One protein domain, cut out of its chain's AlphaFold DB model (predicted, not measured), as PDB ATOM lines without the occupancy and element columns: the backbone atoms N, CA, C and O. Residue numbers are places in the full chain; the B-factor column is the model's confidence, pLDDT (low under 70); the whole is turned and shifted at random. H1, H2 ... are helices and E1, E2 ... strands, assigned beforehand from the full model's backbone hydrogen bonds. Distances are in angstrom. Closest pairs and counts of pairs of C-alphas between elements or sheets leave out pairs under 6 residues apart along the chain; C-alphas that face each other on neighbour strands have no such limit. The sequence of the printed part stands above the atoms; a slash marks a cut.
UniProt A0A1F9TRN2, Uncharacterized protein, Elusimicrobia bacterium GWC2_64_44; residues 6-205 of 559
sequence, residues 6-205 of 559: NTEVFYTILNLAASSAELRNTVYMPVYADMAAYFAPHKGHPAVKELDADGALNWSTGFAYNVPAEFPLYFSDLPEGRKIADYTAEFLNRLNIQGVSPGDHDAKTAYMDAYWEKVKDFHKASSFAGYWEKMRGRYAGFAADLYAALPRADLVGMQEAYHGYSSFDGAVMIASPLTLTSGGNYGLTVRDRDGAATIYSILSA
ATOM      1  N   ASN A   6     -26.726   8.528  -7.484       95.56
ATOM      2  CA  ASN A   6     -25.548   9.362  -7.224       95.56
ATOM      3  C   ASN A   6     -24.344   8.920  -8.068       95.56
ATOM      4  O   ASN A   6     -23.698   9.746  -8.710       95.56
ATOM      5  N   THR A   7     -24.090   7.611  -8.114       92.81
ATOM      6  CA  THR A   7     -23.040   6.992  -8.933       92.81
ATOM      7  C   THR A   7     -23.235   7.326 -10.413       92.81
ATOM      8  O   THR A   7     -22.300   7.766 -11.076       92.81
ATOM      9  N   GLU A   8     -24.455   7.195 -10.936       93.31
ATOM     10  CA  GLU A   8     -24.737   7.434 -12.358       93.31
ATOM     11  C   GLU A   8     -24.714   8.918 -12.745       93.31
ATOM     12  O   GLU A   8     -24.265   9.261 -13.842       93.31
ATOM     13  N   VAL A   9     -25.143   9.816 -11.852       96.44
ATOM     14  CA  VAL A   9     -24.966  11.265 -12.027       96.44
ATOM     15  C   VAL A   9     -23.482  11.587 -12.115       96.44
ATOM     16  O   VAL A   9     -23.049  12.267 -13.046       96.44
ATOM     17  N   PHE A  10     -22.687  11.050 -11.192       93.62
ATOM     18  CA  PHE A  10     -21.260  11.319 -11.146       93.62
ATOM     19  C   PHE A  10     -20.525  10.801 -12.384       93.62
ATOM     20  O   PHE A  10     -19.803  11.551 -13.044       93.62
ATOM     21  N   TYR A  11     -20.766   9.545 -12.769       91.75
ATOM     22  CA  TYR A  11     -20.182   8.990 -13.985       91.75
ATOM     23  C   TYR A  11     -20.685   9.689 -15.246       91.75
ATOM     24  O   TYR A  11     -19.919   9.800 -16.198       91.75
ATOM     25  N   THR A  12     -21.910  10.222 -15.273       94.31
ATOM     26  CA  THR A  12     -22.367  11.077 -16.378       94.31
ATOM     27  C   THR A  12     -21.512  12.338 -16.485       94.31
ATOM     28  O   THR A  12     -20.995  12.620 -17.562       94.31
ATOM     29  N   ILE A  13     -21.302  13.063 -15.380       94.56
ATOM     30  CA  ILE A  13     -20.457  14.272 -15.353       94.56
ATOM     31  C   ILE A  13     -19.045  13.939 -15.853       94.56
ATOM     32  O   ILE A  13     -18.522  14.611 -16.743       94.56
ATOM     33  N   LEU A  14     -18.465  12.849 -15.349       90.12
ATOM     34  CA  LEU A  14     -17.131  12.395 -15.729       90.12
ATOM     35  C   LEU A  14     -17.053  11.963 -17.209       90.12
ATOM     36  O   LEU A  14     -16.070  12.255 -17.888       90.12
ATOM     37  N   ASN A  15     -18.096  11.329 -17.753       89.19
ATOM     38  CA  ASN A  15     -18.188  10.969 -19.174       89.19
ATOM     39  C   ASN A  15     -18.418  12.179 -20.100       89.19
ATOM     40  O   ASN A  15     -18.231  12.056 -21.311       89.19
ATOM     41  N   LEU A  16     -18.835  13.336 -19.577       92.50
ATOM     42  CA  LEU A  16     -18.983  14.563 -20.363       92.50
ATOM     43  C   LEU A  16     -17.674  15.355 -20.473       92.50
ATOM     44  O   LEU A  16     -17.476  16.004 -21.502       92.50
ATOM     45  N   ALA A  17     -16.788  15.267 -19.473       89.25
ATOM     46  CA  ALA A  17     -15.497  15.964 -19.444       89.25
ATOM     47  C   ALA A  17     -14.598  15.497 -20.595       89.25
ATOM     48  O   ALA A  17     -14.367  14.298 -20.742       89.25
ATOM     49  N   ALA A  18     -14.107  16.407 -21.439       85.88
ATOM     50  CA  ALA A  18     -13.404  16.055 -22.674       85.88
ATOM     51  C   ALA A  18     -12.128  15.233 -22.418       85.88
ATOM     52  O   ALA A  18     -11.877  14.271 -23.147       85.88
ATOM     53  N   SER A  19     -11.389  15.550 -21.352       79.06
ATOM     54  CA  SER A  19     -10.185  14.832 -20.910       79.06
ATOM     55  C   SER A  19     -10.409  13.335 -20.662       79.06
ATOM     56  O   SER A  19      -9.485  12.545 -20.823       79.06
ATOM     57  N   SER A  20     -11.634  12.909 -20.333       75.19
ATOM     58  CA  SER A  20     -11.943  11.495 -20.096       75.19
ATOM     59  C   SER A  20     -12.118  10.674 -21.377       75.19
ATOM     60  O   SER A  20     -12.259   9.455 -21.298       75.19
ATOM     61  N   ALA A  21     -12.123  11.298 -22.563       76.06
ATOM     62  CA  ALA A  21     -12.429  10.627 -23.828       76.06
ATOM     63  C   ALA A  21     -11.513   9.435 -24.143       76.06
ATOM     64  O   ALA A  21     -11.990   8.434 -24.670       76.06
ATOM     65  N   GLU A  22     -10.234   9.516 -23.775       66.81
ATOM     66  CA  GLU A  22      -9.253   8.436 -23.955       66.81
ATOM     67  C   GLU A  22      -9.521   7.205 -23.076       66.81
ATOM     68  O   GLU A  22      -9.078   6.103 -23.395       66.81
ATOM     69  N   LEU A  23     -10.273   7.377 -21.988       63.12
ATOM     70  CA  LEU A  23     -10.621   6.301 -21.062       63.12
ATOM     71  C   LEU A  23     -11.894   5.588 -21.471       63.12
ATOM     72  O   LEU A  23     -12.089   4.427 -21.115       63.12
ATOM     73  N   ARG A  24     -12.777   6.291 -22.188       70.88
ATOM     74  CA  ARG A  24     -14.108   5.800 -22.522       70.88
ATOM     75  C   ARG A  24     -13.990   4.592 -23.426       70.88
ATOM     76  O   ARG A  24     -13.768   4.710 -24.630       70.88
ATOM     77  N   ASN A  25     -14.273   3.426 -22.871       62.53
ATOM     78  CA  ASN A  25     -14.519   2.259 -23.691       62.53
ATOM     79  C   ASN A  25     -16.009   2.177 -24.046       62.53
ATOM     80  O   ASN A  25     -16.754   1.365 -23.501       62.53
ATOM     81  N   THR A  26     -16.456   3.058 -24.948       59.31
ATOM     82  CA  THR A  26     -17.882   3.250 -25.287       59.31
ATOM     83  C   THR A  26     -18.557   1.992 -25.837       59.31
ATOM     84  O   THR A  26     -19.773   1.840 -25.714       59.31
ATOM     85  N   VAL A  27     -17.771   1.048 -26.371       56.78
ATOM     86  CA  VAL A  27     -18.225  -0.294 -26.775       56.78
ATOM     87  C   VAL A  27     -18.834  -1.060 -25.592       56.78
ATOM     88  O   VAL A  27     -19.766  -1.836 -25.788       56.78
ATOM     89  N   TYR A  28     -18.377  -0.794 -24.367       60.75
ATOM     90  CA  TYR A  28     -18.786  -1.472 -23.136       60.75
ATOM     91  C   TYR A  28     -19.683  -0.612 -22.234       60.75
ATOM     92  O   TYR A  28     -19.900  -0.976 -21.089       60.75
ATOM     93  N   MET A  29     -20.244   0.496 -22.723       75.69
ATOM     94  CA  MET A  29     -21.144   1.344 -21.930       75.69
ATOM     95  C   MET A  29     -22.545   1.362 -22.552       75.69
ATOM     96  O   MET A  29     -22.821   2.160 -23.456       75.69
ATOM     97  N   PRO A  30     -23.468   0.484 -22.119       74.62
ATOM     98  CA  PRO A  30     -24.714   0.226 -22.837       74.62
ATOM     99  C   PRO A  30     -25.656   1.427 -22.911       74.62
ATOM    100  O   PRO A  30     -26.493   1.469 -23.813       74.62
ATOM    101  N   VAL A  31     -25.525   2.400 -22.006       85.50
ATOM    102  CA  VAL A  31     -26.340   3.628 -21.983       85.50
ATOM    103  C   VAL A  31     -25.557   4.881 -22.377       85.50
ATOM    104  O   VAL A  31     -26.107   5.976 -22.317       85.50
ATOM    105  N   TYR A  32     -24.298   4.751 -22.813       86.38
ATOM    106  CA  TYR A  32     -23.460   5.912 -23.124       86.38
ATOM    107  C   TYR A  32     -24.037   6.769 -24.249       86.38
ATOM    108  O   TYR A  32     -24.025   7.985 -24.135       86.38
ATOM    109  N   ALA A  33     -24.564   6.166 -25.319       87.06
ATOM    110  CA  ALA A  33     -25.131   6.931 -26.432       87.06
ATOM    111  C   ALA A  33     -26.348   7.768 -25.994       87.06
ATOM    112  O   ALA A  33     -26.436   8.945 -26.338       87.06
ATOM    113  N   ASP A  34     -27.247   7.181 -25.196       91.50
ATOM    114  CA  ASP A  34     -28.417   7.874 -24.648       91.50
ATOM    115  C   ASP A  34     -28.008   8.991 -23.681       91.50
ATOM    116  O   ASP A  34     -28.513  10.108 -23.782       91.50
ATOM    117  N   MET A  35     -27.063   8.696 -22.784       93.25
ATOM    118  CA  MET A  35     -26.480   9.653 -21.842       93.25
ATOM    119  C   MET A  35     -25.828  10.819 -22.599       93.25
ATOM    120  O   MET A  35     -26.181  11.978 -22.382       93.25
ATOM    121  N   ALA A  36     -24.935  10.530 -23.545       92.06
ATOM    122  CA  ALA A  36     -24.189  11.540 -24.285       92.06
ATOM    123  C   ALA A  36     -25.113  12.439 -25.114       92.06
ATOM    124  O   ALA A  36     -24.866  13.639 -25.195       92.06
ATOM    125  N   ALA A  37     -26.176  11.882 -25.704       95.38
ATOM    126  CA  ALA A  37     -27.169  12.654 -26.443       95.38
ATOM    127  C   ALA A  37     -28.005  13.551 -25.517       95.38
ATOM    128  O   ALA A  37     -28.180  14.732 -25.812       95.38
ATOM    129  N   TYR A  38     -28.495  13.013 -24.395       97.44
ATOM    130  CA  TYR A  38     -29.350  13.756 -23.468       97.44
ATOM    131  C   TYR A  38     -28.594  14.898 -22.775       97.44
ATOM    132  O   TYR A  38     -29.104  16.010 -22.675       97.44
ATOM    133  N   PHE A  39     -27.357  14.648 -22.339       98.00
ATOM    134  CA  PHE A  39     -26.583  15.606 -21.547       98.00
ATOM    135  C   PHE A  39     -25.584  16.445 -22.355       98.00
ATOM    136  O   PHE A  39     -24.862  17.258 -21.773       98.00
ATOM    137  N   ALA A  40     -25.555  16.322 -23.688       96.69
ATOM    138  CA  ALA A  40     -24.697  17.138 -24.554       96.69
ATOM    139  C   ALA A  40     -24.766  18.657 -24.273       96.69
ATOM    140  O   ALA A  40     -23.698  19.277 -24.247       96.69
ATOM    141  N   PRO A  41     -25.943  19.269 -24.002       97.94
ATOM    142  CA  PRO A  41     -26.030  20.698 -23.680       97.94
ATOM    143  C   PRO A  41     -25.311  21.103 -22.384       97.94
ATOM    144  O   PRO A  41     -24.994  22.274 -22.197       97.94
ATOM    145  N   HIS A  42     -25.015  20.148 -21.496       97.81
ATOM    146  CA  HIS A  42     -24.457  20.403 -20.165       97.81
ATOM    147  C   HIS A  42     -22.943  20.167 -20.072       97.81
ATOM    148  O   HIS A  42     -22.381  20.259 -18.983       97.81
ATOM    149  N   LYS A  43     -22.243  19.933 -21.191       95.50
ATOM    150  CA  LYS A  43     -20.771  19.788 -21.207       95.50
ATOM    151  C   LYS A  43     -20.030  20.994 -20.616       95.50
ATOM    152  O   LYS A  43     -18.952  20.842 -20.062       95.50
ATOM    153  N   GLY A  44     -20.607  22.193 -20.722       96.06
ATOM    154  CA  GLY A  44     -20.030  23.422 -20.167       96.06
ATOM    155  C   GLY A  44     -20.303  23.651 -18.676       96.06
ATOM    156  O   GLY A  44     -19.883  24.681 -18.149       96.06
ATOM    157  N   HIS A  45     -21.024  22.744 -18.009       98.31
ATOM    158  CA  HIS A  45     -21.423  22.902 -16.613       98.31
ATOM    159  C   HIS A  45     -20.203  22.939 -15.673       98.31
ATOM    160  O   HIS A  45     -19.263  22.170 -15.889       98.31
ATOM    161  N   PRO A  46     -20.204  23.757 -14.598       97.75
ATOM    162  CA  PRO A  46     -19.089  23.826 -13.651       97.75
ATOM    163  C   PRO A  46     -18.637  22.461 -13.119       97.75
ATOM    164  O   PRO A  46     -17.447  22.181 -13.103       97.75
ATOM    165  N   ALA A  47     -19.575  21.575 -12.770       96.88
ATOM    166  CA  ALA A  47     -19.252  20.220 -12.308       96.88
ATOM    167  C   ALA A  47     -18.442  19.385 -13.322       96.88
ATOM    168  O   ALA A  47     -17.596  18.596 -12.914       96.88
ATOM    169  N   VAL A  48     -18.703  19.567 -14.625       95.69
ATOM    170  CA  VAL A  48     -17.988  18.881 -15.715       95.69
ATOM    171  C   VAL A  48     -16.606  19.499 -15.901       95.69
ATOM    172  O   VAL A  48     -15.620  18.774 -15.985       95.69
ATOM    173  N   LYS A  49     -16.523  20.836 -15.900       94.50
ATOM    174  CA  LYS A  49     -15.261  21.573 -16.070       94.50
ATOM    175  C   LYS A  49     -14.222  21.238 -15.003       94.50
ATOM    176  O   LYS A  49     -13.046  21.172 -15.323       94.50
ATOM    177  N   GLU A  50     -14.651  20.996 -13.766       93.38
ATOM    178  CA  GLU A  50     -13.764  20.587 -12.667       93.38
ATOM    179  C   GLU A  50     -13.028  19.268 -12.928       93.38
ATOM    180  O   GLU A  50     -11.916  19.101 -12.440       93.38
ATOM    181  N   LEU A  51     -13.628  18.349 -13.692       89.88
ATOM    182  CA  LEU A  51     -13.026  17.058 -14.047       89.88
ATOM    183  C   LEU A  51     -12.262  17.098 -15.379       89.88
ATOM    184  O   LEU A  51     -11.586  16.126 -15.729       89.88
ATOM    185  N   ASP A  52     -12.401  18.181 -16.147       88.19
ATOM    186  CA  ASP A  52     -11.752  18.330 -17.448       88.19
ATOM    187  C   ASP A  52     -10.265  18.705 -17.303       88.19
ATOM    188  O   ASP A  52      -9.759  18.868 -16.195       88.19
ATOM    189  N   ALA A  53      -9.543  18.822 -18.419       81.69
ATOM    190  CA  ALA A  53      -8.085  18.981 -18.431       81.69
ATOM    191  C   ALA A  53      -7.569  20.183 -17.609       81.69
ATOM    192  O   ALA A  53      -6.517  20.092 -16.975       81.69
ATOM    193  N   ASP A  54      -8.326  21.281 -17.591       83.56
ATOM    194  CA  ASP A  54      -7.981  22.517 -16.875       83.56
ATOM    195  C   ASP A  54      -8.656  22.624 -15.493       83.56
ATOM    196  O   ASP A  54      -8.529  23.638 -14.804       83.56
ATOM    197  N   GLY A  55      -9.429  21.606 -15.105       88.25
ATOM    198  CA  GLY A  55     -10.133  21.548 -13.831       88.25
ATOM    199  C   GLY A  55      -9.230  21.101 -12.688       88.25
ATOM    200  O   GLY A  55      -8.284  20.335 -12.873       88.25
ATOM    201  N   ALA A  56      -9.540  21.535 -11.466       90.31
ATOM    202  CA  ALA A  56      -8.716  21.185 -10.313       90.31
ATOM    203  C   ALA A  56      -8.873  19.723  -9.866       90.31
ATOM    204  O   ALA A  56      -8.014  19.222  -9.143       90.31
ATOM    205  N   LEU A  57      -9.915  19.028 -10.331       89.38
ATOM    206  CA  LEU A  57     -10.115  17.586 -10.177       89.38
ATOM    207  C   LEU A  57      -9.840  16.839 -11.491       89.38
ATOM    208  O   LEU A  57     -10.457  15.807 -11.755       89.38
ATOM    209  N   ASN A  58      -8.935  17.351 -12.330       81.38
ATOM    210  CA  ASN A  58      -8.563  16.686 -13.571       81.38
ATOM    211  C   ASN A  58      -8.161  15.225 -13.308       81.38
ATOM    212  O   ASN A  58      -7.196  14.931 -12.586       81.38
ATOM    213  N   TRP A  59      -8.885  14.319 -13.965       70.00
ATOM    214  CA  TRP A  59      -8.685  12.875 -13.902       70.00
ATOM    215  C   TRP A  59      -7.209  12.474 -14.092       70.00
ATOM    216  O   TRP A  59      -6.696  11.658 -13.326       70.00
ATOM    217  N   SER A  60      -6.502  13.071 -15.062       64.31
ATOM    218  CA  SER A  60      -5.147  12.648 -15.447       64.31
ATOM    219  C   SER A  60      -4.092  12.986 -14.395       64.31
ATOM    220  O   SER A  60      -2.969  12.483 -14.451       64.31
ATOM    221  N   THR A  61      -4.458  13.815 -13.415       60.41
ATOM    222  CA  THR A  61      -3.567  14.263 -12.346       60.41
ATOM    223  C   THR A  61      -3.847  13.598 -11.001       60.41
ATOM    224  O   THR A  61      -3.006  13.711 -10.116       60.41
ATOM    225  N   GLY A  62      -4.934  12.833 -10.833       60.44
ATOM    226  CA  GLY A  62      -5.121  11.991  -9.638       60.44
ATOM    227  C   GLY A  62      -6.551  11.829  -9.130       60.44
ATOM    228  O   GLY A  62      -6.771  11.035  -8.221       60.44
ATOM    229  N   PHE A  63      -7.544  12.501  -9.720       75.19
ATOM    230  CA  PHE A  63      -8.957  12.192  -9.464       75.19
ATOM    231  C   PHE A  63      -9.396  10.970 -10.298       75.19
ATOM    232  O   PHE A  63     -10.161  11.060 -11.258       75.19
ATOM    233  N   ALA A  64      -8.817   9.814  -9.975       69.81
ATOM    234  CA  ALA A  64      -8.770   8.639 -10.839       69.81
ATOM    235  C   ALA A  64      -9.169   7.341 -10.117       69.81
ATOM    236  O   ALA A  64      -9.279   7.286  -8.891       69.81
ATOM    237  N   TYR A  65      -9.347   6.270 -10.896       72.81
ATOM    238  CA  TYR A  65      -9.603   4.910 -10.411       72.81
ATOM    239  C   TYR A  65     -10.870   4.802  -9.549       72.81
ATOM    240  O   TYR A  65     -11.968   5.058 -10.038       72.81
ATOM    241  N   ASN A  66     -10.735   4.411  -8.280       80.88
ATOM    242  CA  ASN A  66     -11.861   4.170  -7.386       80.88
ATOM    243  C   ASN A  66     -12.410   5.442  -6.722       80.88
ATOM    244  O   ASN A  66     -13.491   5.391  -6.143       80.88
ATOM    245  N   VAL A  67     -11.729   6.589  -6.834       87.56
ATOM    246  CA  VAL A  67     -12.209   7.861  -6.265       87.56
ATOM    247  C   VAL A  67     -13.582   8.260  -6.843       87.56
ATOM    248  O   VAL A  67     -14.496   8.484  -6.049       87.56
ATOM    249  N   PRO A  68     -13.799   8.263  -8.178       87.50
ATOM    250  CA  PRO A  68     -15.125   8.462  -8.774       87.50
ATOM    251  C   PRO A  68     -16.210   7.479  -8.323       87.50
ATOM    252  O   PRO A  68     -17.391   7.815  -8.351       87.50
ATOM    253  N   ALA A  69     -15.821   6.262  -7.946       89.88
ATOM    254  CA  ALA A  69     -16.735   5.216  -7.507       89.88
ATOM    255  C   ALA A  69     -17.149   5.395  -6.037       89.88
ATOM    256  O   ALA A  69     -18.290   5.128  -5.674       89.88
ATOM    257  N   GLU A  70     -16.221   5.858  -5.200       93.50
ATOM    258  CA  GLU A  70     -16.406   6.000  -3.757       93.50
ATOM    259  C   GLU A  70     -17.035   7.333  -3.360       93.50
ATOM    260  O   GLU A  70     -17.905   7.363  -2.493       93.50
ATOM    261  N   PHE A  71     -16.642   8.435  -4.006       95.19
ATOM    262  CA  PHE A  71     -17.094   9.778  -3.641       95.19
ATOM    263  C   PHE A  71     -18.631   9.927  -3.551       95.19
ATOM    264  O   PHE A  71     -19.111  10.454  -2.545       95.19
ATOM    265  N   PRO A  72     -19.437   9.420  -4.507       95.81
ATOM    266  CA  PRO A  72     -20.894   9.568  -4.453       95.81
ATOM    267  C   PRO A  72     -21.565   8.796  -3.304       95.81
ATOM    268  O   PRO A  72     -22.732   9.053  -3.004       95.81
ATOM    269  N   LEU A  73     -20.854   7.853  -2.671       95.81
ATOM    270  CA  LEU A  73     -21.371   7.017  -1.582       95.81
ATOM    271  C   LEU A  73     -21.355   7.725  -0.218       95.81
ATOM    272  O   LEU A  73     -22.003   7.252   0.712       95.81
ATOM    273  N   TYR A  74     -20.673   8.869  -0.093       96.94
ATOM    274  CA  TYR A  74     -20.672   9.685   1.130       96.94
ATOM    275  C   TYR A  74     -21.961  10.510   1.317       96.94
ATOM    276  O   TYR A  74     -22.098  11.234   2.309       96.94
ATOM    277  N   PHE A  75     -22.921  10.404   0.390       96.88
ATOM    278  CA  PHE A  75     -24.126  11.232   0.343       96.88
ATOM    279  C   PHE A  75     -25.411  10.403   0.228       96.88
ATOM    280  O   PHE A  75     -25.420   9.333  -0.382       96.88
ATOM    281  N   SER A  76     -26.513  10.926   0.777       95.06
ATOM    282  CA  SER A  76     -27.862  10.396   0.557       95.06
ATOM    283  C   SER A  76     -28.280  10.537  -0.908       95.06
ATOM    284  O   SER A  76     -27.657  11.274  -1.680       95.06
ATOM    285  N   ASP A  77     -29.322   9.812  -1.312       94.62
ATOM    286  CA  ASP A  77     -29.793   9.833  -2.696       94.62
ATOM    287  C   ASP A  77     -30.202  11.266  -3.126       94.62
ATOM    288  O   ASP A  77     -30.841  12.025  -2.388       94.62
ATOM    289  N   LEU A  78     -29.818  11.657  -4.343       96.62
ATOM    290  CA  LEU A  78     -30.285  12.894  -4.975       96.62
ATOM    291  C   LEU A  78     -31.824  12.861  -5.162       96.62
ATOM    292  O   LEU A  78     -32.383  11.798  -5.437       96.62
ATOM    293  N   PRO A  79     -32.535  14.003  -5.045       95.75
ATOM    294  CA  PRO A  79     -32.006  15.368  -5.016       95.75
ATOM    295  C   PRO A  79     -31.604  15.898  -3.630       95.75
ATOM    296  O   PRO A  79     -31.054  16.996  -3.583       95.75
ATOM    297  N   GLU A  80     -31.859  15.181  -2.526       96.69
ATOM    298  CA  GLU A  80     -31.458  15.647  -1.185       96.69
ATOM    299  C   GLU A  80     -29.931  15.789  -1.116       96.69
ATOM    300  O   GLU A  80     -29.421  16.870  -0.814       96.69
ATOM    301  N   GLY A  81     -29.202  14.717  -1.459       96.75
ATOM    302  CA  GLY A  81     -27.742  14.739  -1.559       96.75
ATOM    303  C   GLY A  81     -27.055  15.190  -0.268       96.75
ATOM    304  O   GLY A  81     -26.050  15.896  -0.326       96.75
ATOM    305  N   ARG A  82     -27.605  14.851   0.901       96.50
ATOM    306  CA  ARG A  82     -27.044  15.242   2.199       96.50
ATOM    307  C   ARG A  82     -25.829  14.376   2.514       96.50
ATOM    308  O   ARG A  82     -25.868  13.172   2.303       96.50
ATOM    309  N   LYS A  83     -24.768  14.959   3.073       96.25
ATOM    310  CA  LYS A  83     -23.599  14.198   3.542       96.25
ATOM    311  C   LYS A  83     -23.998  13.262   4.692       96.25
ATOM    312  O   LYS A  83     -24.526  13.728   5.705       96.25
ATOM    313  N   ILE A  84     -23.781  11.960   4.513       95.12
ATOM    314  CA  ILE A  84     -24.139  10.896   5.475       95.12
ATOM    315  C   ILE A  84     -22.917  10.261   6.144       95.12
ATOM    316  O   ILE A  84     -23.054   9.629   7.187       95.12
ATOM    317  N   ALA A  85     -21.733  10.462   5.570       96.06
ATOM    318  CA  ALA A  85     -20.469   9.935   6.058       96.06
ATOM    319  C   ALA A  85     -19.370  10.995   5.922       96.06
ATOM    320  O   ALA A  85     -19.393  11.818   5.000       96.06
ATOM    321  N   ASP A  86     -18.400  10.966   6.831       96.06
ATOM    322  CA  ASP A  86     -17.223  11.828   6.747       96.06
ATOM    323  C   ASP A  86     -16.121  11.137   5.936       96.06
ATOM    324  O   ASP A  86     -15.988   9.912   5.948       96.06
ATOM    325  N   TYR A  87     -15.332  11.923   5.204       95.56
ATOM    326  CA  TYR A  87     -14.262  11.379   4.374       95.56
ATOM    327  C   TYR A  87     -13.173  10.753   5.240       95.56
ATOM    328  O   TYR A  87     -12.676  11.366   6.184       95.56
ATOM    329  N   THR A  88     -12.748   9.544   4.885       93.00
ATOM    330  CA  THR A  88     -11.623   8.907   5.573       93.00
ATOM    331  C   THR A  88     -10.299   9.557   5.167       93.00
ATOM    332  O   THR A  88     -10.137  10.032   4.041       93.00
ATOM    333  N   ALA A  89      -9.294   9.496   6.044       90.31
ATOM    334  CA  ALA A  89      -7.932   9.906   5.697       90.31
ATOM    335  C   ALA A  89      -7.396   9.146   4.464       90.31
ATOM    336  O   ALA A  89      -6.664   9.706   3.653       90.31
ATOM    337  N   GLU A  90      -7.779   7.876   4.286       86.06
ATOM    338  CA  GLU A  90      -7.404   7.073   3.115       86.06
ATOM    339  C   GLU A  90      -8.047   7.580   1.818       86.06
ATOM    340  O   GLU A  90      -7.389   7.606   0.777       86.06
ATOM    341  N   PHE A  91      -9.310   8.008   1.860       91.00
ATOM    342  CA  PHE A  91      -9.951   8.687   0.735       91.00
ATOM    343  C   PHE A  91      -9.254  10.013   0.418       91.00
ATOM    344  O   PHE A  91      -8.807  10.214  -0.709       91.00
ATOM    345  N   LEU A  92      -9.061  10.877   1.417       92.62
ATOM    346  CA  LEU A  92      -8.447  12.195   1.227       92.62
ATOM    347  C   LEU A  92      -7.004  12.108   0.711       92.62
ATOM    348  O   LEU A  92      -6.596  12.912  -0.128       92.62
ATOM    349  N   ASN A  93      -6.231  11.112   1.148       86.19
ATOM    350  CA  ASN A  93      -4.868  10.885   0.667       86.19
ATOM    351  C   ASN A  93      -4.802  10.469  -0.811       86.19
ATOM    352  O   ASN A  93      -3.781  10.713  -1.451       86.19
ATOM    353  N   ARG A  94      -5.869   9.877  -1.364       84.06
ATOM    354  CA  ARG A  94      -5.957   9.535  -2.795       84.06
ATOM    355  C   ARG A  94      -6.347  10.722  -3.673       84.06
ATOM    356  O   ARG A  94      -6.130  10.669  -4.877       84.06
ATOM    357  N   LEU A  95      -6.899  11.788  -3.094       86.88
ATOM    358  CA  LEU A  95      -7.260  12.985  -3.846       86.88
ATOM    359  C   LEU A  95      -6.011  13.782  -4.226       86.88
ATOM    360  O   LEU A  95      -5.243  14.202  -3.351       86.88
ATOM    361  N   ASN A  96      -5.863  14.066  -5.517       85.75
ATOM    362  CA  ASN A  96      -5.018  15.155  -5.985       85.75
ATOM    363  C   ASN A  96      -5.910  16.286  -6.494       85.75
ATOM    364  O   ASN A  96      -6.652  16.093  -7.454       85.75
ATOM    365  N   ILE A  97      -5.852  17.434  -5.820       90.31
ATOM    366  CA  ILE A  97      -6.650  18.614  -6.149       90.31
ATOM    367  C   ILE A  97      -5.675  19.741  -6.469       90.31
ATOM    368  O   ILE A  97      -4.853  20.110  -5.627       90.31
ATOM    369  N   GLN A  98      -5.743  20.282  -7.683       88.44
ATOM    370  CA  GLN A  98      -4.844  21.354  -8.099       88.44
ATOM    371  C   GLN A  98      -4.985  22.565  -7.168       88.44
ATOM    372  O   GLN A  98      -6.082  23.064  -6.930       88.44
ATOM    373  N   GLY A  99      -3.855  23.049  -6.652       88.12
ATOM    374  CA  GLY A  99      -3.822  24.184  -5.727       88.12
ATOM    375  C   GLY A  99      -4.077  23.825  -4.260       88.12
ATOM    376  O   GLY A  99      -4.028  24.719  -3.421       88.12
ATOM    377  N   VAL A 100      -4.283  22.546  -3.927       90.94
ATOM    378  CA  VAL A 100      -4.408  22.067  -2.543       90.94
ATOM    379  C   VAL A 100      -3.222  21.169  -2.198       90.94
ATOM    380  O   VAL A 100      -2.829  20.300  -2.974       90.94
ATOM    381  N   SER A 101      -2.634  21.369  -1.017       89.19
ATOM    382  CA  SER A 101      -1.513  20.541  -0.563       89.19
ATOM    383  C   SER A 101      -1.953  19.079  -0.352       89.19
ATOM    384  O   SER A 101      -3.015  18.844   0.231       89.19
ATOM    385  N   PRO A 102      -1.150  18.067  -0.747       83.69
ATOM    386  CA  PRO A 102      -1.514  16.658  -0.577       83.69
ATOM    387  C   PRO A 102      -1.850  16.244   0.866       83.69
ATOM    388  O   PRO A 102      -2.674  15.350   1.054       83.69
ATOM    389  N   GLY A 103      -1.239  16.883   1.868       88.06
ATOM    390  CA  GLY A 103      -1.470  16.594   3.290       88.06
ATOM    391  C   GLY A 103      -2.572  17.424   3.953       88.06
ATOM    392  O   GLY A 103      -2.864  17.198   5.122       88.06
ATOM    393  N   ASP A 104      -3.176  18.379   3.243       95.62
ATOM    394  CA  ASP A 104      -4.184  19.279   3.808       95.62
ATOM    395  C   ASP A 104      -5.582  18.654   3.708       95.62
ATOM    396  O   ASP A 104      -6.318  18.826   2.733       95.62
ATOM    397  N   HIS A 105      -5.916  17.830   4.703       97.00
ATOM    398  CA  HIS A 105      -7.178  17.085   4.754       97.00
ATOM    399  C   HIS A 105      -8.394  17.996   4.944       97.00
ATOM    400  O   HIS A 105      -9.458  17.694   4.396       97.00
ATOM    401  N   ASP A 106      -8.234  19.126   5.631       97.94
ATOM    402  CA  ASP A 106      -9.309  20.095   5.856       97.94
ATOM    403  C   ASP A 106      -9.652  20.834   4.559       97.94
ATOM    404  O   ASP A 106     -10.820  20.874   4.157       97.94
ATOM    405  N   ALA A 107      -8.641  21.334   3.836       97.56
ATOM    406  CA  ALA A 107      -8.854  21.984   2.544       97.56
ATOM    407  C   ALA A 107      -9.443  21.015   1.510       97.56
ATOM    408  O   ALA A 107     -10.360  21.380   0.772       97.56
ATOM    409  N   LYS A 108      -8.975  19.759   1.479       96.62
ATOM    410  CA  LYS A 108      -9.550  18.718   0.614       96.62
ATOM    411  C   LYS A 108     -11.006  18.419   0.959       96.62
ATOM    412  O   LYS A 108     -11.828  18.302   0.054       96.62
ATOM    413  N   THR A 109     -11.339  18.326   2.244       97.94
ATOM    414  CA  THR A 109     -12.718  18.105   2.699       97.94
ATOM    415  C   THR A 109     -13.630  19.243   2.257       97.94
ATOM    416  O   THR A 109     -14.654  18.989   1.619       97.94
ATOM    417  N   ALA A 110     -13.228  20.491   2.514       98.12
ATOM    418  CA  ALA A 110     -13.977  21.671   2.096       98.12
ATOM    419  C   ALA A 110     -14.153  21.728   0.569       98.12
ATOM    420  O   ALA A 110     -15.238  22.046   0.079       98.12
ATOM    421  N   TYR A 111     -13.111  21.370  -0.187       97.50
ATOM    422  CA  TYR A 111     -13.169  21.318  -1.645       97.50
ATOM    423  C   TYR A 111     -14.192  20.297  -2.143       97.50
ATOM    424  O   TYR A 111     -15.024  20.616  -2.991       97.50
ATOM    425  N   MET A 112     -14.140  19.068  -1.626       97.19
ATOM    426  CA  MET A 112     -15.034  17.997  -2.066       97.19
ATOM    427  C   MET A 112     -16.491  18.273  -1.686       97.19
ATOM    428  O   MET A 112     -17.384  17.996  -2.485       97.19
ATOM    429  N   ASP A 113     -16.737  18.895  -0.530       97.94
ATOM    430  CA  ASP A 113     -18.081  19.336  -0.139       97.94
ATOM    431  C   ASP A 113     -18.606  20.427  -1.088       97.94
ATOM    432  O   ASP A 113     -19.724  20.327  -1.595       97.94
ATOM    433  N   ALA A 114     -17.776  21.418  -1.430       98.12
ATOM    434  CA  ALA A 114     -18.129  22.436  -2.421       98.12
ATOM    435  C   ALA A 114     -18.326  21.844  -3.830       98.12
ATOM    436  O   ALA A 114     -19.163  22.316  -4.605       98.12
ATOM    437  N   TYR A 115     -17.569  20.806  -4.181       97.62
ATOM    438  CA  TYR A 115     -17.724  20.109  -5.450       97.62
ATOM    439  C   TYR A 115     -19.033  19.311  -5.511       97.62
ATOM    440  O   TYR A 115     -19.712  19.340  -6.538       97.62
ATOM    441  N   TRP A 116     -19.447  18.673  -4.415       98.19
ATOM    442  CA  TRP A 116     -20.736  17.984  -4.353       98.19
ATOM    443  C   TRP A 116     -21.926  18.926  -4.574       98.19
ATOM    444  O   TRP A 116     -22.879  18.564  -5.263       98.19
ATOM    445  N   GLU A 117     -21.853  20.174  -4.104       98.50
ATOM    446  CA  GLU A 117     -22.881  21.176  -4.419       98.50
ATOM    447  C   GLU A 117     -22.969  21.466  -5.929       98.50
ATOM    448  O   GLU A 117     -24.070  21.604  -6.466       98.50
ATOM    449  N   LYS A 118     -21.844  21.442  -6.660       98.50
ATOM    450  CA  LYS A 118     -21.852  21.518  -8.135       98.50
ATOM    451  C   LYS A 118     -22.479  20.266  -8.763       98.50
ATOM    452  O   LYS A 118     -23.130  20.376  -9.799       98.50
ATOM    453  N   VAL A 119     -22.313  19.084  -8.164       98.44
ATOM    454  CA  VAL A 119     -22.965  17.838  -8.619       98.44
ATOM    455  C   VAL A 119     -24.484  17.902  -8.413       98.44
ATOM    456  O   VAL A 119     -25.241  17.552  -9.323       98.44
ATOM    457  N   LYS A 120     -24.950  18.407  -7.263       98.62
ATOM    458  CA  LYS A 120     -26.378  18.656  -6.995       98.62
ATOM    459  C   LYS A 120     -26.969  19.667  -7.980       98.62
ATOM    460  O   LYS A 120     -28.063  19.441  -8.504       98.62
ATOM    461  N   ASP A 121     -26.236  20.744  -8.268       98.69
ATOM    462  CA  ASP A 121     -26.631  21.731  -9.275       98.69
ATOM    463  C   ASP A 121     -26.714  21.106 -10.673       98.69
ATOM    464  O   ASP A 121     -27.732  21.263 -11.341       98.69
ATOM    465  N   PHE A 122     -25.733  20.281 -11.067       98.69
ATOM    466  CA  PHE A 122     -25.779  19.546 -12.335       98.69
ATOM    467  C   PHE A 122     -27.034  18.677 -12.428       98.69
ATOM    468  O   PHE A 122     -27.771  18.787 -13.403       98.69
ATOM    469  N   HIS A 123     -27.320  17.869 -11.399       98.56
ATOM    470  CA  HIS A 123     -28.507  17.008 -11.356       98.56
ATOM    471  C   HIS A 123     -29.803  17.798 -11.611       98.56
ATOM    472  O   HIS A 123     -30.680  17.344 -12.356       98.56
ATOM    473  N   LYS A 124     -29.920  18.993 -11.019       98.25
ATOM    474  CA  LYS A 124     -31.066  19.891 -11.200       98.25
ATOM    475  C   LYS A 124     -31.072  20.538 -12.588       98.25
ATOM    476  O   LYS A 124     -32.061  20.414 -13.308       98.25
ATOM    477  N   ALA A 125     -29.989  21.215 -12.962       98.38
ATOM    478  CA  ALA A 125     -29.863  21.976 -14.202       98.38
ATOM    479  C   ALA A 125     -30.011  21.088 -15.442       98.38
ATOM    480  O   ALA A 125     -30.557  21.523 -16.454       98.38
ATOM    481  N   SER A 126     -29.571  19.833 -15.352       98.12
ATOM    482  CA  SER A 126     -29.651  18.863 -16.435       98.12
ATOM    483  C   SER A 126     -30.952  18.069 -16.474       98.12
ATOM    484  O   SER A 126     -31.059  17.138 -17.267       98.12
ATOM    485  N   SER A 127     -31.917  18.362 -15.591       97.00
ATOM    486  CA  SER A 127     -33.150  17.574 -15.439       97.00
ATOM    487  C   SER A 127     -32.879  16.068 -15.302       97.00
ATOM    488  O   SER A 127     -33.586  15.238 -15.879       97.00
ATOM    489  N   PHE A 128     -31.843  15.695 -14.541       97.62
ATOM    490  CA  PHE A 128     -31.367  14.312 -14.480       97.62
ATOM    491  C   PHE A 128     -32.445  13.349 -13.973       97.62
ATOM    492  O   PHE A 128     -32.550  12.237 -14.481       97.62
ATOM    493  N   ALA A 129     -33.304  13.787 -13.047       95.94
ATOM    494  CA  ALA A 129     -34.458  13.006 -12.601       95.94
ATOM    495  C   ALA A 129     -35.350  12.559 -13.779       95.94
ATOM    496  O   ALA A 129     -35.754  11.405 -13.841       95.94
ATOM    497  N   GLY A 130     -35.587  13.426 -14.771       96.19
ATOM    498  CA  GLY A 130     -36.349  13.070 -15.971       96.19
ATOM    499  C   GLY A 130     -35.640  12.026 -16.841       96.19
ATOM    500  O   GLY A 130     -36.273  11.088 -17.328       96.19
ATOM    501  N   TYR A 131     -34.318  12.143 -17.001       96.62
ATOM    502  CA  TYR A 131     -33.510  11.117 -17.669       96.62
ATOM    503  C   TYR A 131     -33.545   9.780 -16.918       96.62
ATOM    504  O   TYR A 131     -33.749   8.732 -17.532       96.62
ATOM    505  N   TRP A 132     -33.390   9.812 -15.595       94.50
ATOM    506  CA  TRP A 132     -33.429   8.633 -14.737       94.50
ATOM    507  C   TRP A 132     -34.755   7.890 -14.873       94.50
ATOM    508  O   TRP A 132     -34.773   6.691 -15.140       94.50
ATOM    509  N   GLU A 133     -35.865   8.621 -14.799       95.25
ATOM    510  CA  GLU A 133     -37.210   8.075 -14.944       95.25
ATOM    511  C   GLU A 133     -37.440   7.481 -16.345       95.25
ATOM    512  O   GLU A 133     -38.020   6.398 -16.471       95.25
ATOM    513  N   LYS A 134     -36.912   8.118 -17.403       95.19
ATOM    514  CA  LYS A 134     -36.927   7.572 -18.774       95.19
ATOM    515  C   LYS A 134     -36.127   6.268 -18.882       95.19
ATOM    516  O   LYS A 134     -36.520   5.360 -19.613       95.19
ATOM    517  N   MET A 135     -35.004   6.170 -18.173       92.88
ATOM    518  CA  MET A 135     -34.075   5.038 -18.250       92.88
ATOM    519  C   MET A 135     -34.326   3.956 -17.193       92.88
ATOM    520  O   MET A 135     -33.669   2.913 -17.234       92.88
ATOM    521  N   ARG A 136     -35.287   4.153 -16.281       90.75
ATOM    522  CA  ARG A 136     -35.543   3.297 -15.109       90.75
ATOM    523  C   ARG A 136     -35.652   1.817 -15.459       90.75
ATOM    524  O   ARG A 136     -35.042   0.988 -14.796       90.75
ATOM    525  N   GLY A 137     -36.376   1.488 -16.533       89.44
ATOM    526  CA  GLY A 137     -36.526   0.105 -16.999       89.44
ATOM    527  C   GLY A 137     -35.205  -0.538 -17.435       89.44
ATOM    528  O   GLY A 137     -34.964  -1.703 -17.136       89.44
ATOM    529  N   ARG A 138     -34.308   0.223 -18.076       87.19
ATOM    530  CA  ARG A 138     -32.990  -0.277 -18.501       87.19
ATOM    531  C   ARG A 138     -32.059  -0.491 -17.310       87.19
ATOM    532  O   ARG A 138     -31.424  -1.535 -17.232       87.19
ATOM    533  N   TYR A 139     -32.024   0.450 -16.366       87.31
ATOM    534  CA  TYR A 139     -31.246   0.302 -15.130       87.31
ATOM    535  C   TYR A 139     -31.743  -0.858 -14.258       87.31
ATOM    536  O   TYR A 139     -30.931  -1.633 -13.754       87.31
ATOM    537  N   ALA A 140     -33.064  -1.022 -14.131       86.88
ATOM    538  CA  ALA A 140     -33.654  -2.173 -13.451       86.88
ATOM    539  C   ALA A 140     -33.270  -3.495 -14.138       86.88
ATOM    540  O   ALA A 140     -32.937  -4.457 -13.451       86.88
ATOM    541  N   GLY A 141     -33.242  -3.518 -15.476       84.19
ATOM    542  CA  GLY A 141     -32.761  -4.657 -16.260       84.19
ATOM    543  C   GLY A 141     -31.316  -5.042 -15.936       84.19
ATOM    544  O   GLY A 141     -31.057  -6.206 -15.663       84.19
ATOM    545  N   PHE A 142     -30.384  -4.084 -15.863       82.31
ATOM    546  CA  PHE A 142     -28.987  -4.392 -15.508       82.31
ATOM    547  C   PHE A 142     -28.844  -4.988 -14.105       82.31
ATOM    548  O   PHE A 142     -28.065  -5.918 -13.910       82.31
ATOM    549  N   ALA A 143     -29.599  -4.473 -13.131       83.69
ATOM    550  CA  ALA A 143     -29.615  -5.043 -11.789       83.69
ATOM    551  C   ALA A 143     -30.243  -6.451 -11.779       83.69
ATOM    552  O   ALA A 143     -29.734  -7.342 -11.109       83.69
ATOM    553  N   ALA A 144     -31.317  -6.678 -12.537       84.25
ATOM    554  CA  ALA A 144     -31.942  -7.993 -12.644       84.25
ATOM    555  C   ALA A 144     -31.016  -9.024 -13.314       84.25
ATOM    556  O   ALA A 144     -30.884 -10.135 -12.805       84.25
ATOM    557  N   ASP A 145     -30.336  -8.643 -14.399       79.81
ATOM    558  CA  ASP A 145     -29.360  -9.484 -15.101       79.81
ATOM    559  C   ASP A 145     -28.206  -9.881 -14.175       79.81
ATOM    560  O   ASP A 145     -27.852 -11.057 -14.086       79.81
ATOM    561  N   LEU A 146     -27.642  -8.909 -13.448       81.06
ATOM    562  CA  LEU A 146     -26.575  -9.172 -12.489       81.06
ATOM    563  C   LEU A 146     -27.056 -10.107 -11.375       81.06
ATOM    564  O   LEU A 146     -26.376 -11.074 -11.052       81.06
ATOM    565  N   TYR A 147     -28.249  -9.867 -10.825       85.06
ATOM    566  CA  TYR A 147     -28.837 -10.733  -9.805       85.06
ATOM    567  C   TYR A 147     -29.041 -12.164 -10.308       85.06
ATOM    568  O   TYR A 147     -28.736 -13.113  -9.590       85.06
ATOM    569  N   ALA A 148     -29.514 -12.328 -11.545       83.75
ATOM    570  CA  ALA A 148     -29.696 -13.636 -12.165       83.75
ATOM    571  C   ALA A 148     -28.364 -14.355 -12.448       83.75
ATOM    572  O   ALA A 148     -28.330 -15.585 -12.459       83.75
ATOM    573  N   ALA A 149     -27.282 -13.605 -12.673       81.69
ATOM    574  CA  ALA A 149     -25.950 -14.145 -12.918       81.69
ATOM    575  C   ALA A 149     -25.201 -14.539 -11.631       81.69
ATOM    576  O   ALA A 149     -24.294 -15.365 -11.689       81.69
ATOM    577  N   LEU A 150     -25.545 -13.984 -10.468       84.56
ATOM    578  CA  LEU A 150     -24.873 -14.340  -9.216       84.56
ATOM    579  C   LEU A 150     -25.242 -15.750  -8.724       84.56
ATOM    580  O   LEU A 150     -26.362 -16.227  -8.940       84.56
ATOM    581  N   PRO A 151     -24.333 -16.426  -7.998       83.94
ATOM    582  CA  PRO A 151     -24.673 -17.665  -7.320       83.94
ATOM    583  C   PRO A 151     -25.683 -17.413  -6.201       83.94
ATOM    584  O   PRO A 151     -25.791 -16.322  -5.649       83.94
ATOM    585  N   ARG A 152     -26.380 -18.480  -5.797       85.50
ATOM    586  CA  ARG A 152     -27.254 -18.467  -4.611       85.50
ATOM    587  C   ARG A 152     -26.483 -18.453  -3.285       85.50
ATOM    588  O   ARG A 152     -27.113 -18.356  -2.238       85.50
ATOM    589  N   ALA A 153     -25.160 -18.601  -3.327       88.81
ATOM    590  CA  ALA A 153     -24.303 -18.582  -2.149       88.81
ATOM    591  C   ALA A 153     -24.219 -17.173  -1.544       88.81
ATOM    592  O   ALA A 153     -24.197 -16.177  -2.269       88.81
ATOM    593  N   ASP A 154     -24.122 -17.107  -0.217       91.88
ATOM    594  CA  ASP A 154     -23.871 -15.862   0.502       91.88
ATOM    595  C   ASP A 154     -22.392 -15.473   0.387       91.88
ATOM    596  O   ASP A 154     -21.546 -15.893   1.176       91.88
ATOM    597  N   LEU A 155     -22.075 -14.685  -0.642       92.38
ATOM    598  CA  LEU A 155     -20.700 -14.284  -0.931       92.38
ATOM    599  C   LEU A 155     -20.085 -13.428   0.184       92.38
ATOM    600  O   LEU A 155     -18.876 -13.500   0.394       92.38
ATOM    601  N   VAL A 156     -20.892 -12.642   0.903       94.12
ATOM    602  CA  VAL A 156     -20.406 -11.809   2.013       94.12
ATOM    603  C   VAL A 156     -20.147 -12.684   3.231       94.12
ATOM    604  O   VAL A 156     -19.040 -12.647   3.760       94.12
ATOM    605  N   GLY A 157     -21.089 -13.555   3.598       95.38
ATOM    606  CA  GLY A 157     -20.891 -14.515   4.686       95.38
ATOM    607  C   GLY A 157     -19.701 -15.451   4.447       95.38
ATOM    608  O   GLY A 157     -18.961 -15.784   5.373       95.38
ATOM    609  N   MET A 158     -19.431 -15.823   3.188       95.50
ATOM    610  CA  MET A 158     -18.208 -16.545   2.821       95.50
ATOM    611  C   MET A 158     -16.942 -15.741   3.138       95.50
ATOM    612  O   MET A 158     -15.991 -16.315   3.673       95.50
ATOM    613  N   GLN A 159     -16.918 -14.440   2.830       96.56
ATOM    614  CA  GLN A 159     -15.797 -13.558   3.165       96.56
ATOM    615  C   GLN A 159     -15.640 -13.401   4.682       96.56
ATOM    616  O   GLN A 159     -14.525 -13.543   5.182       96.56
ATOM    617  N   GLU A 160     -16.728 -13.182   5.422       96.19
ATOM    618  CA  GLU A 160     -16.719 -13.043   6.886       96.19
ATOM    619  C   GLU A 160     -16.178 -14.301   7.574       96.19
ATOM    620  O   GLU A 160     -15.231 -14.240   8.365       96.19
ATOM    621  N   ALA A 161     -16.711 -15.471   7.204       95.38
ATOM    622  CA  ALA A 161     -16.243 -16.755   7.716       95.38
ATOM    623  C   ALA A 161     -14.757 -16.978   7.393       95.38
ATOM    624  O   ALA A 161     -13.981 -17.459   8.226       95.38
ATOM    625  N   TYR A 162     -14.334 -16.594   6.187       97.06
ATOM    626  CA  TYR A 162     -12.944 -16.720   5.778       97.06
ATOM    627  C   TYR A 162     -12.017 -15.816   6.581       97.06
ATOM    628  O   TYR A 162     -11.007 -16.290   7.088       97.06
ATOM    629  N   HIS A 163     -12.358 -14.543   6.750       96.94
ATOM    630  CA  HIS A 163     -11.508 -13.569   7.432       96.94
ATOM    631  C   HIS A 163     -11.550 -13.691   8.958       96.94
ATOM    632  O   HIS A 163     -10.617 -13.239   9.621       96.94
ATOM    633  N   GLY A 164     -12.572 -14.355   9.506       95.06
ATOM    634  CA  GLY A 164     -12.703 -14.608  10.942       95.06
ATOM    635  C   GLY A 164     -13.370 -13.488  11.723       95.06
ATOM    636  O   GLY A 164     -13.248 -13.452  12.943       95.06
ATOM    637  N   TYR A 165     -14.066 -12.585  11.039       90.62
ATOM    638  CA  TYR A 165     -14.870 -11.552  11.674       90.62
ATOM    639  C   TYR A 165     -16.048 -11.166  10.778       90.62
ATOM    640  O   TYR A 165     -15.961 -11.220   9.553       90.62
ATOM    641  N   SER A 166     -17.131 -10.734  11.417       86.69
ATOM    642  CA  SER A 166     -18.222  -9.985  10.795       86.69
ATOM    643  C   SER A 166     -18.213  -8.598  11.429       86.69
ATOM    644  O   SER A 166     -18.174  -8.474  12.654       86.69
ATOM    645  N   SER A 167     -18.121  -7.557  10.607       81.06
ATOM    646  CA  SER A 167     -17.963  -6.173  11.084       81.06
ATOM    647  C   SER A 167     -18.724  -5.159  10.237       81.06
ATOM    648  O   SER A 167     -18.357  -3.981  10.221       81.06
ATOM    649  N   PHE A 168     -19.694  -5.627   9.453       92.50
ATOM    650  CA  PHE A 168     -20.421  -4.808   8.499       92.50
ATOM    651  C   PHE A 168     -21.916  -4.905   8.769       92.50
ATOM    652  O   PHE A 168     -22.472  -5.992   8.878       92.50
ATOM    653  N   ASP A 169     -22.558  -3.749   8.851       94.56
ATOM    654  CA  ASP A 169     -23.990  -3.597   9.097       94.56
ATOM    655  C   ASP A 169     -24.803  -3.732   7.802       94.56
ATOM    656  O   ASP A 169     -26.016  -3.941   7.827       94.56
ATOM    657  N   GLY A 170     -24.139  -3.632   6.643       93.56
ATOM    658  CA  GLY A 170     -24.781  -3.783   5.345       93.56
ATOM    659  C   GLY A 170     -23.828  -4.138   4.209       93.56
ATOM    660  O   GLY A 170     -22.641  -3.810   4.220       93.56
ATOM    661  N   ALA A 171     -24.385  -4.768   3.175       94.19
ATOM    662  CA  ALA A 171     -23.700  -5.042   1.920       94.19
ATOM    663  C   ALA A 171     -24.575  -4.647   0.726       94.19
ATOM    664  O   ALA A 171     -25.736  -5.050   0.610       94.19
ATOM    665  N   VAL A 172     -24.016  -3.858  -0.193       93.38
ATOM    666  CA  VAL A 172     -24.737  -3.322  -1.350       93.38
ATOM    667  C   VAL A 172     -23.972  -3.612  -2.632       93.38
ATOM    668  O   VAL A 172     -22.858  -3.151  -2.839       93.38
ATOM    669  N   MET A 173     -24.610  -4.319  -3.559       91.00
ATOM    670  CA  MET A 173     -24.103  -4.433  -4.926       91.00
ATOM    671  C   MET A 173     -24.744  -3.387  -5.837       91.00
ATOM    672  O   MET A 173     -25.978  -3.279  -5.871       91.00
ATOM    673  N   ILE A 174     -23.913  -2.648  -6.574       90.06
ATOM    674  CA  ILE A 174     -24.316  -1.610  -7.525       90.06
ATOM    675  C   ILE A 174     -24.001  -2.081  -8.944       90.06
ATOM    676  O   ILE A 174     -22.848  -2.355  -9.257       90.06
ATOM    677  N   ALA A 175     -25.012  -2.146  -9.811       87.25
ATOM    678  CA  ALA A 175     -24.812  -2.365 -11.245       87.25
ATOM    679  C   ALA A 175     -24.701  -1.005 -11.949       87.25
ATOM    680  O   ALA A 175     -25.696  -0.278 -12.011       87.25
ATOM    681  N   SER A 176     -23.515  -0.662 -12.462       86.75
ATOM    682  CA  SER A 176     -23.248   0.642 -13.081       86.75
ATOM    683  C   SER A 176     -22.856   0.506 -14.562       86.75
ATOM    684  O   SER A 176     -21.813  -0.063 -14.875       86.75
ATOM    685  N   PRO A 177     -23.669   0.989 -15.518       82.88
ATOM    686  CA  PRO A 177     -23.387   0.901 -16.955       82.88
ATOM    687  C   PRO A 177     -22.506   2.034 -17.518       82.88
ATOM    688  O   PRO A 177     -22.270   2.060 -18.729       82.88
ATOM    689  N   LEU A 178     -22.073   2.999 -16.697       84.44
ATOM    690  CA  LEU A 178     -21.326   4.191 -17.139       84.44
ATOM    691  C   LEU A 178     -19.881   4.271 -16.618       84.44
ATOM    692  O   LEU A 178     -19.184   5.247 -16.911       84.44
ATOM    693  N   THR A 179     -19.404   3.270 -15.877       80.50
ATOM    694  CA  THR A 179     -18.031   3.237 -15.346       80.50
ATOM    695  C   THR A 179     -16.998   3.344 -16.469       80.50
ATOM    696  O   THR A 179     -17.038   2.575 -17.428       80.50
ATOM    697  N   LEU A 180     -16.072   4.306 -16.352       61.19
ATOM    698  CA  LEU A 180     -15.205   4.729 -17.458       61.19
ATOM    699  C   LEU A 180     -14.221   3.675 -17.969       61.19
ATOM    700  O   LEU A 180     -13.944   3.641 -19.165       61.19
ATOM    701  N   THR A 181     -13.691   2.826 -17.095       56.97
ATOM    702  CA  THR A 181     -12.636   1.875 -17.446       56.97
ATOM    703  C   THR A 181     -13.210   0.524 -17.868       56.97
ATOM    704  O   THR A 181     -14.230   0.062 -17.358       56.97
ATOM    705  N   SER A 182     -12.525  -0.145 -18.804       42.91
ATOM    706  CA  SER A 182     -12.756  -1.558 -19.129       42.91
ATOM    707  C   SER A 182     -12.673  -2.401 -17.848       42.91
ATOM    708  O   SER A 182     -11.574  -2.729 -17.403       42.91
ATOM    709  N   GLY A 183     -13.825  -2.757 -17.275       53.91
ATOM    710  CA  GLY A 183     -13.908  -3.512 -16.024       53.91
ATOM    711  C   GLY A 183     -13.754  -2.668 -14.756       53.91
ATOM    712  O   GLY A 183     -13.196  -3.178 -13.794       53.91
ATOM    713  N   GLY A 184     -14.212  -1.406 -14.755       67.88
ATOM    714  CA  GLY A 184     -14.270  -0.523 -13.581       67.88
ATOM    715  C   GLY A 184     -15.178  -1.050 -12.471       67.88
ATOM    716  O   GLY A 184     -16.270  -0.531 -12.252       67.88
ATOM    717  N   ASN A 185     -14.713  -2.100 -11.805       83.88
ATOM    718  CA  ASN A 185     -15.343  -2.747 -10.674       83.88
ATOM    719  C   ASN A 185     -14.629  -2.309  -9.392       83.88
ATOM    720  O   ASN A 185     -13.416  -2.089  -9.413       83.88
ATOM    721  N   TYR A 186     -15.384  -2.122  -8.310       88.31
ATOM    722  CA  TYR A 186     -14.836  -1.573  -7.074       88.31
ATOM    723  C   TYR A 186     -15.481  -2.175  -5.829       88.31
ATOM    724  O   TYR A 186     -16.691  -2.054  -5.622       88.31
ATOM    725  N   GLY A 187     -14.640  -2.734  -4.967       93.19
ATOM    726  CA  GLY A 187     -14.924  -3.068  -3.581       93.19
ATOM    727  C   GLY A 187     -14.612  -1.910  -2.639       93.19
ATOM    728  O   GLY A 187     -13.458  -1.499  -2.517       93.19
ATOM    729  N   LEU A 188     -15.631  -1.378  -1.966       93.81
ATOM    730  CA  LEU A 188     -15.533  -0.163  -1.154       93.81
ATOM    731  C   LEU A 188     -16.171  -0.354   0.222       93.81
ATOM    732  O   LEU A 188     -17.009  -1.232   0.425       93.81
ATOM    733  N   THR A 189     -15.800   0.493   1.176       94.06
ATOM    734  CA  THR A 189     -16.422   0.551   2.503       94.06
ATOM    735  C   THR A 189     -16.706   1.999   2.852       94.06
ATOM    736  O   THR A 189     -15.815   2.836   2.754       94.06
ATOM    737  N   VAL A 190     -17.929   2.277   3.293       93.88
ATOM    738  CA  VAL A 190     -18.319   3.577   3.847       93.88
ATOM    739  C   VAL A 190     -18.856   3.350   5.250       93.88
ATOM    740  O   VAL A 190     -19.606   2.401   5.481       93.88
ATOM    741  N   ARG A 191     -18.448   4.207   6.186       93.94
ATOM    742  CA  ARG A 191     -19.000   4.254   7.539       93.94
ATOM    743  C   ARG A 191     -19.807   5.526   7.683       93.94
ATOM    744  O   ARG A 191     -19.287   6.597   7.376       93.94
ATOM    745  N   ASP A 192     -21.057   5.402   8.101       92.19
ATOM    746  CA  ASP A 192     -21.855   6.577   8.424       92.19
ATOM    747  C   ASP A 192     -21.376   7.234   9.729       92.19
ATOM    748  O   ASP A 192     -20.445   6.771  10.395       92.19
ATOM    749  N   ARG A 193     -21.997   8.361  10.077       89.75
ATOM    750  CA  ARG A 193     -21.655   9.129  11.282       89.75
ATOM    751  C   ARG A 193     -22.003   8.423  12.591       89.75
ATOM    752  O   ARG A 193     -21.430   8.783  13.616       89.75
ATOM    753  N   ASP A 194     -22.887   7.430  12.551       90.12
ATOM    754  CA  ASP A 194     -23.232   6.597  13.705       90.12
ATOM    755  C   ASP A 194     -22.254   5.412  13.854       90.12
ATOM    756  O   ASP A 194     -22.288   4.675  14.841       90.12
ATOM    757  N   GLY A 195     -21.324   5.263  12.903       89.69
ATOM    758  CA  GLY A 195     -20.273   4.253  12.887       89.69
ATOM    759  C   GLY A 195     -20.651   2.971  12.145       89.69
ATOM    760  O   GLY A 195     -19.792   2.088  12.019       89.69
ATOM    761  N   ALA A 196     -21.878   2.877  11.621       93.62
ATOM    762  CA  ALA A 196     -22.348   1.702  10.900       93.62
ATOM    763  C   ALA A 196     -21.626   1.581   9.553       93.62
ATOM    764  O   ALA A 196     -21.500   2.544   8.792       93.62
ATOM    765  N   ALA A 197     -21.114   0.391   9.256       93.75
ATOM    766  CA  ALA A 197     -20.271   0.125   8.101       93.75
ATOM    767  C   ALA A 197     -21.019  -0.625   7.008       93.75
ATOM    768  O   ALA A 197     -21.455  -1.757   7.199       93.75
ATOM    769  N   THR A 198     -21.074  -0.029   5.821       95.50
ATOM    770  CA  THR A 198     -21.611  -0.677   4.626       95.50
ATOM    771  C   THR A 198     -20.494  -0.973   3.634       95.50
ATOM    772  O   THR A 198     -19.703  -0.089   3.293       95.50
ATOM    773  N   ILE A 199     -20.446  -2.210   3.139       95.44
ATOM    774  CA  ILE A 199     -19.575  -2.591   2.023       95.44
ATOM    775  C   ILE A 199     -20.315  -2.484   0.695       95.44
ATOM    776  O   ILE A 199     -21.491  -2.838   0.585       95.44
ATOM    777  N   TYR A 200     -19.611  -2.026  -0.331       94.31
ATOM    778  CA  TYR A 200     -20.150  -1.859  -1.671       94.31
ATOM    779  C   TYR A 200     -19.337  -2.665  -2.676       94.31
ATOM    780  O   TYR A 200     -18.112  -2.635  -2.642       94.31
ATOM    781  N   SER A 201     -20.030  -3.341  -3.590       92.81
ATOM    782  CA  SER A 201     -19.447  -3.922  -4.800       92.81
ATOM    783  C   SER A 201     -20.074  -3.226  -5.999       92.81
ATOM    784  O   SER A 201     -21.230  -3.492  -6.333       92.81
ATOM    785  N   ILE A 202     -19.339  -2.326  -6.643       90.25
ATOM    786  CA  ILE A 202     -19.773  -1.674  -7.882       90.25
ATOM    787  C   ILE A 202     -19.273  -2.510  -9.045       90.25
ATOM    788  O   ILE A 202     -18.072  -2.727  -9.144       90.25
ATOM    789  N   LEU A 203     -20.174  -2.986  -9.903       86.00
ATOM    790  CA  LEU A 203     -19.835  -3.793 -11.070       86.00
ATOM    791  C   LEU A 203     -20.275  -3.100 -12.362       86.00
ATOM    792  O   LEU A 203     -21.427  -2.674 -12.494       86.00
ATOM    793  N   SER A 204     -19.355  -3.030 -13.323       77.56
ATOM    794  CA  SER A 204     -19.594  -2.468 -14.650       77.56
ATOM    795  C   SER A 204     -20.547  -3.361 -15.448       77.56
ATOM    796  O   SER A 204     -20.238  -4.522 -15.719       77.56
ATOM    797  N   ALA A 205     -21.669  -2.813 -15.912       66.00
ATOM    798  CA  ALA A 205     -22.553  -3.498 -16.855       66.00
ATOM    799  C   ALA A 205     -22.093  -3.207 -18.290       66.00
ATOM    800  O   ALA A 205     -22.275  -2.098 -18.782       66.00
TER     801      ALA A 205
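This is residues 6 to 205 of the 559 residues of an uncharacterized protein of Elusimicrobia bacterium GWC2_64_44 (UniProt A0A1F9TRN2). A cluster of crossed helices round H1 lies over one face of a small twisted sheet of three strands, with H5 packed on that face and touching H1. Long, kinked H8 runs from the cluster past E1; residues 148 to 155 then stick out, and H9 lies beyond the sheet from the cluster. The 200 printed residues hold H1 to H9, then E1, E2 and E3, in a mixed sheet of order E1, E3, E2; the class is mostly helix. The whole is compact, with a radius of gyration of the C-alphas of 17.0 A and spans of 48 by 41 by 31 A.

Inner strand E3, residues 197 to 204, is parallel to E1, residues 170 to 176, at 20 degrees; N 172 and O 199 are 2.8 A apart. E3 and E2, residues 186 to 191, form an antiparallel hairpin, with N 188 and O 200 2.9 A apart. H5, residues 67 to 74, lies over E3 at a height over the sheet of 8.4 A. H8, residues 128 to 149, is on the opposite face, its closest C-alphas to E1 being those of Ala 143 and Ala 175, 5.5 A: three layers, with helices on both faces of the sheet. H1, residues 6 to 16, only grazes the sheet. H1 touches H5 at Asn 6 and Pro 72, closest C-alphas 5.4 A, opposite ways at a shallow tilt of 34 degrees, only just short of steep. H1 also touches H3, residues 32 to 42, about perpendicular at 76 degrees, closest C-alphas Thr 12 and Met 35, 7.0 A. H4, residues 46 to 49, touches H1 at C-alphas 13 and 48, 5.2 A, and H7, residues 105 to 125, at C-alphas 47 and 118, 5.1 A. H7 only just touches H1, with 3 pairs of C-alphas within 8 A, and touches H6, residues 89 to 94, at C-alphas 105 and 92, 6.2 A. H2, residues 18 to 22, touches no helix; H9, residues 155 to 163, is not on the sheet. Every O i to N i+4 pair is within hydrogen-bond range in H1, H6, H7 and H9; H3 has 5 of 7, H8 16 of 18, H5 1 of 4 with 3 of 5 O i to N i+3, H2 0 of 1 with 1 of 2, and H4 is too short.

H1 begins at C-alpha 6, (-25.548, 9.362, -7.224). H7 spans 30.0 A, H8 29.0 A with a kink of 61 degrees near residue 135, and E3 22.9 A, ending at C-alpha 204, (-19.594, -2.468, -14.650).

The C-alphas farthest apart, of Pro 41 and Gly 164, are 51.2 A apart. The printed part has no cut; the links H4 to H5 and H5 to H6 are long. Mean pLDDT of the printed part is 88.7; 16 residues are under 70, among them 25 to 28 and 180 to 184.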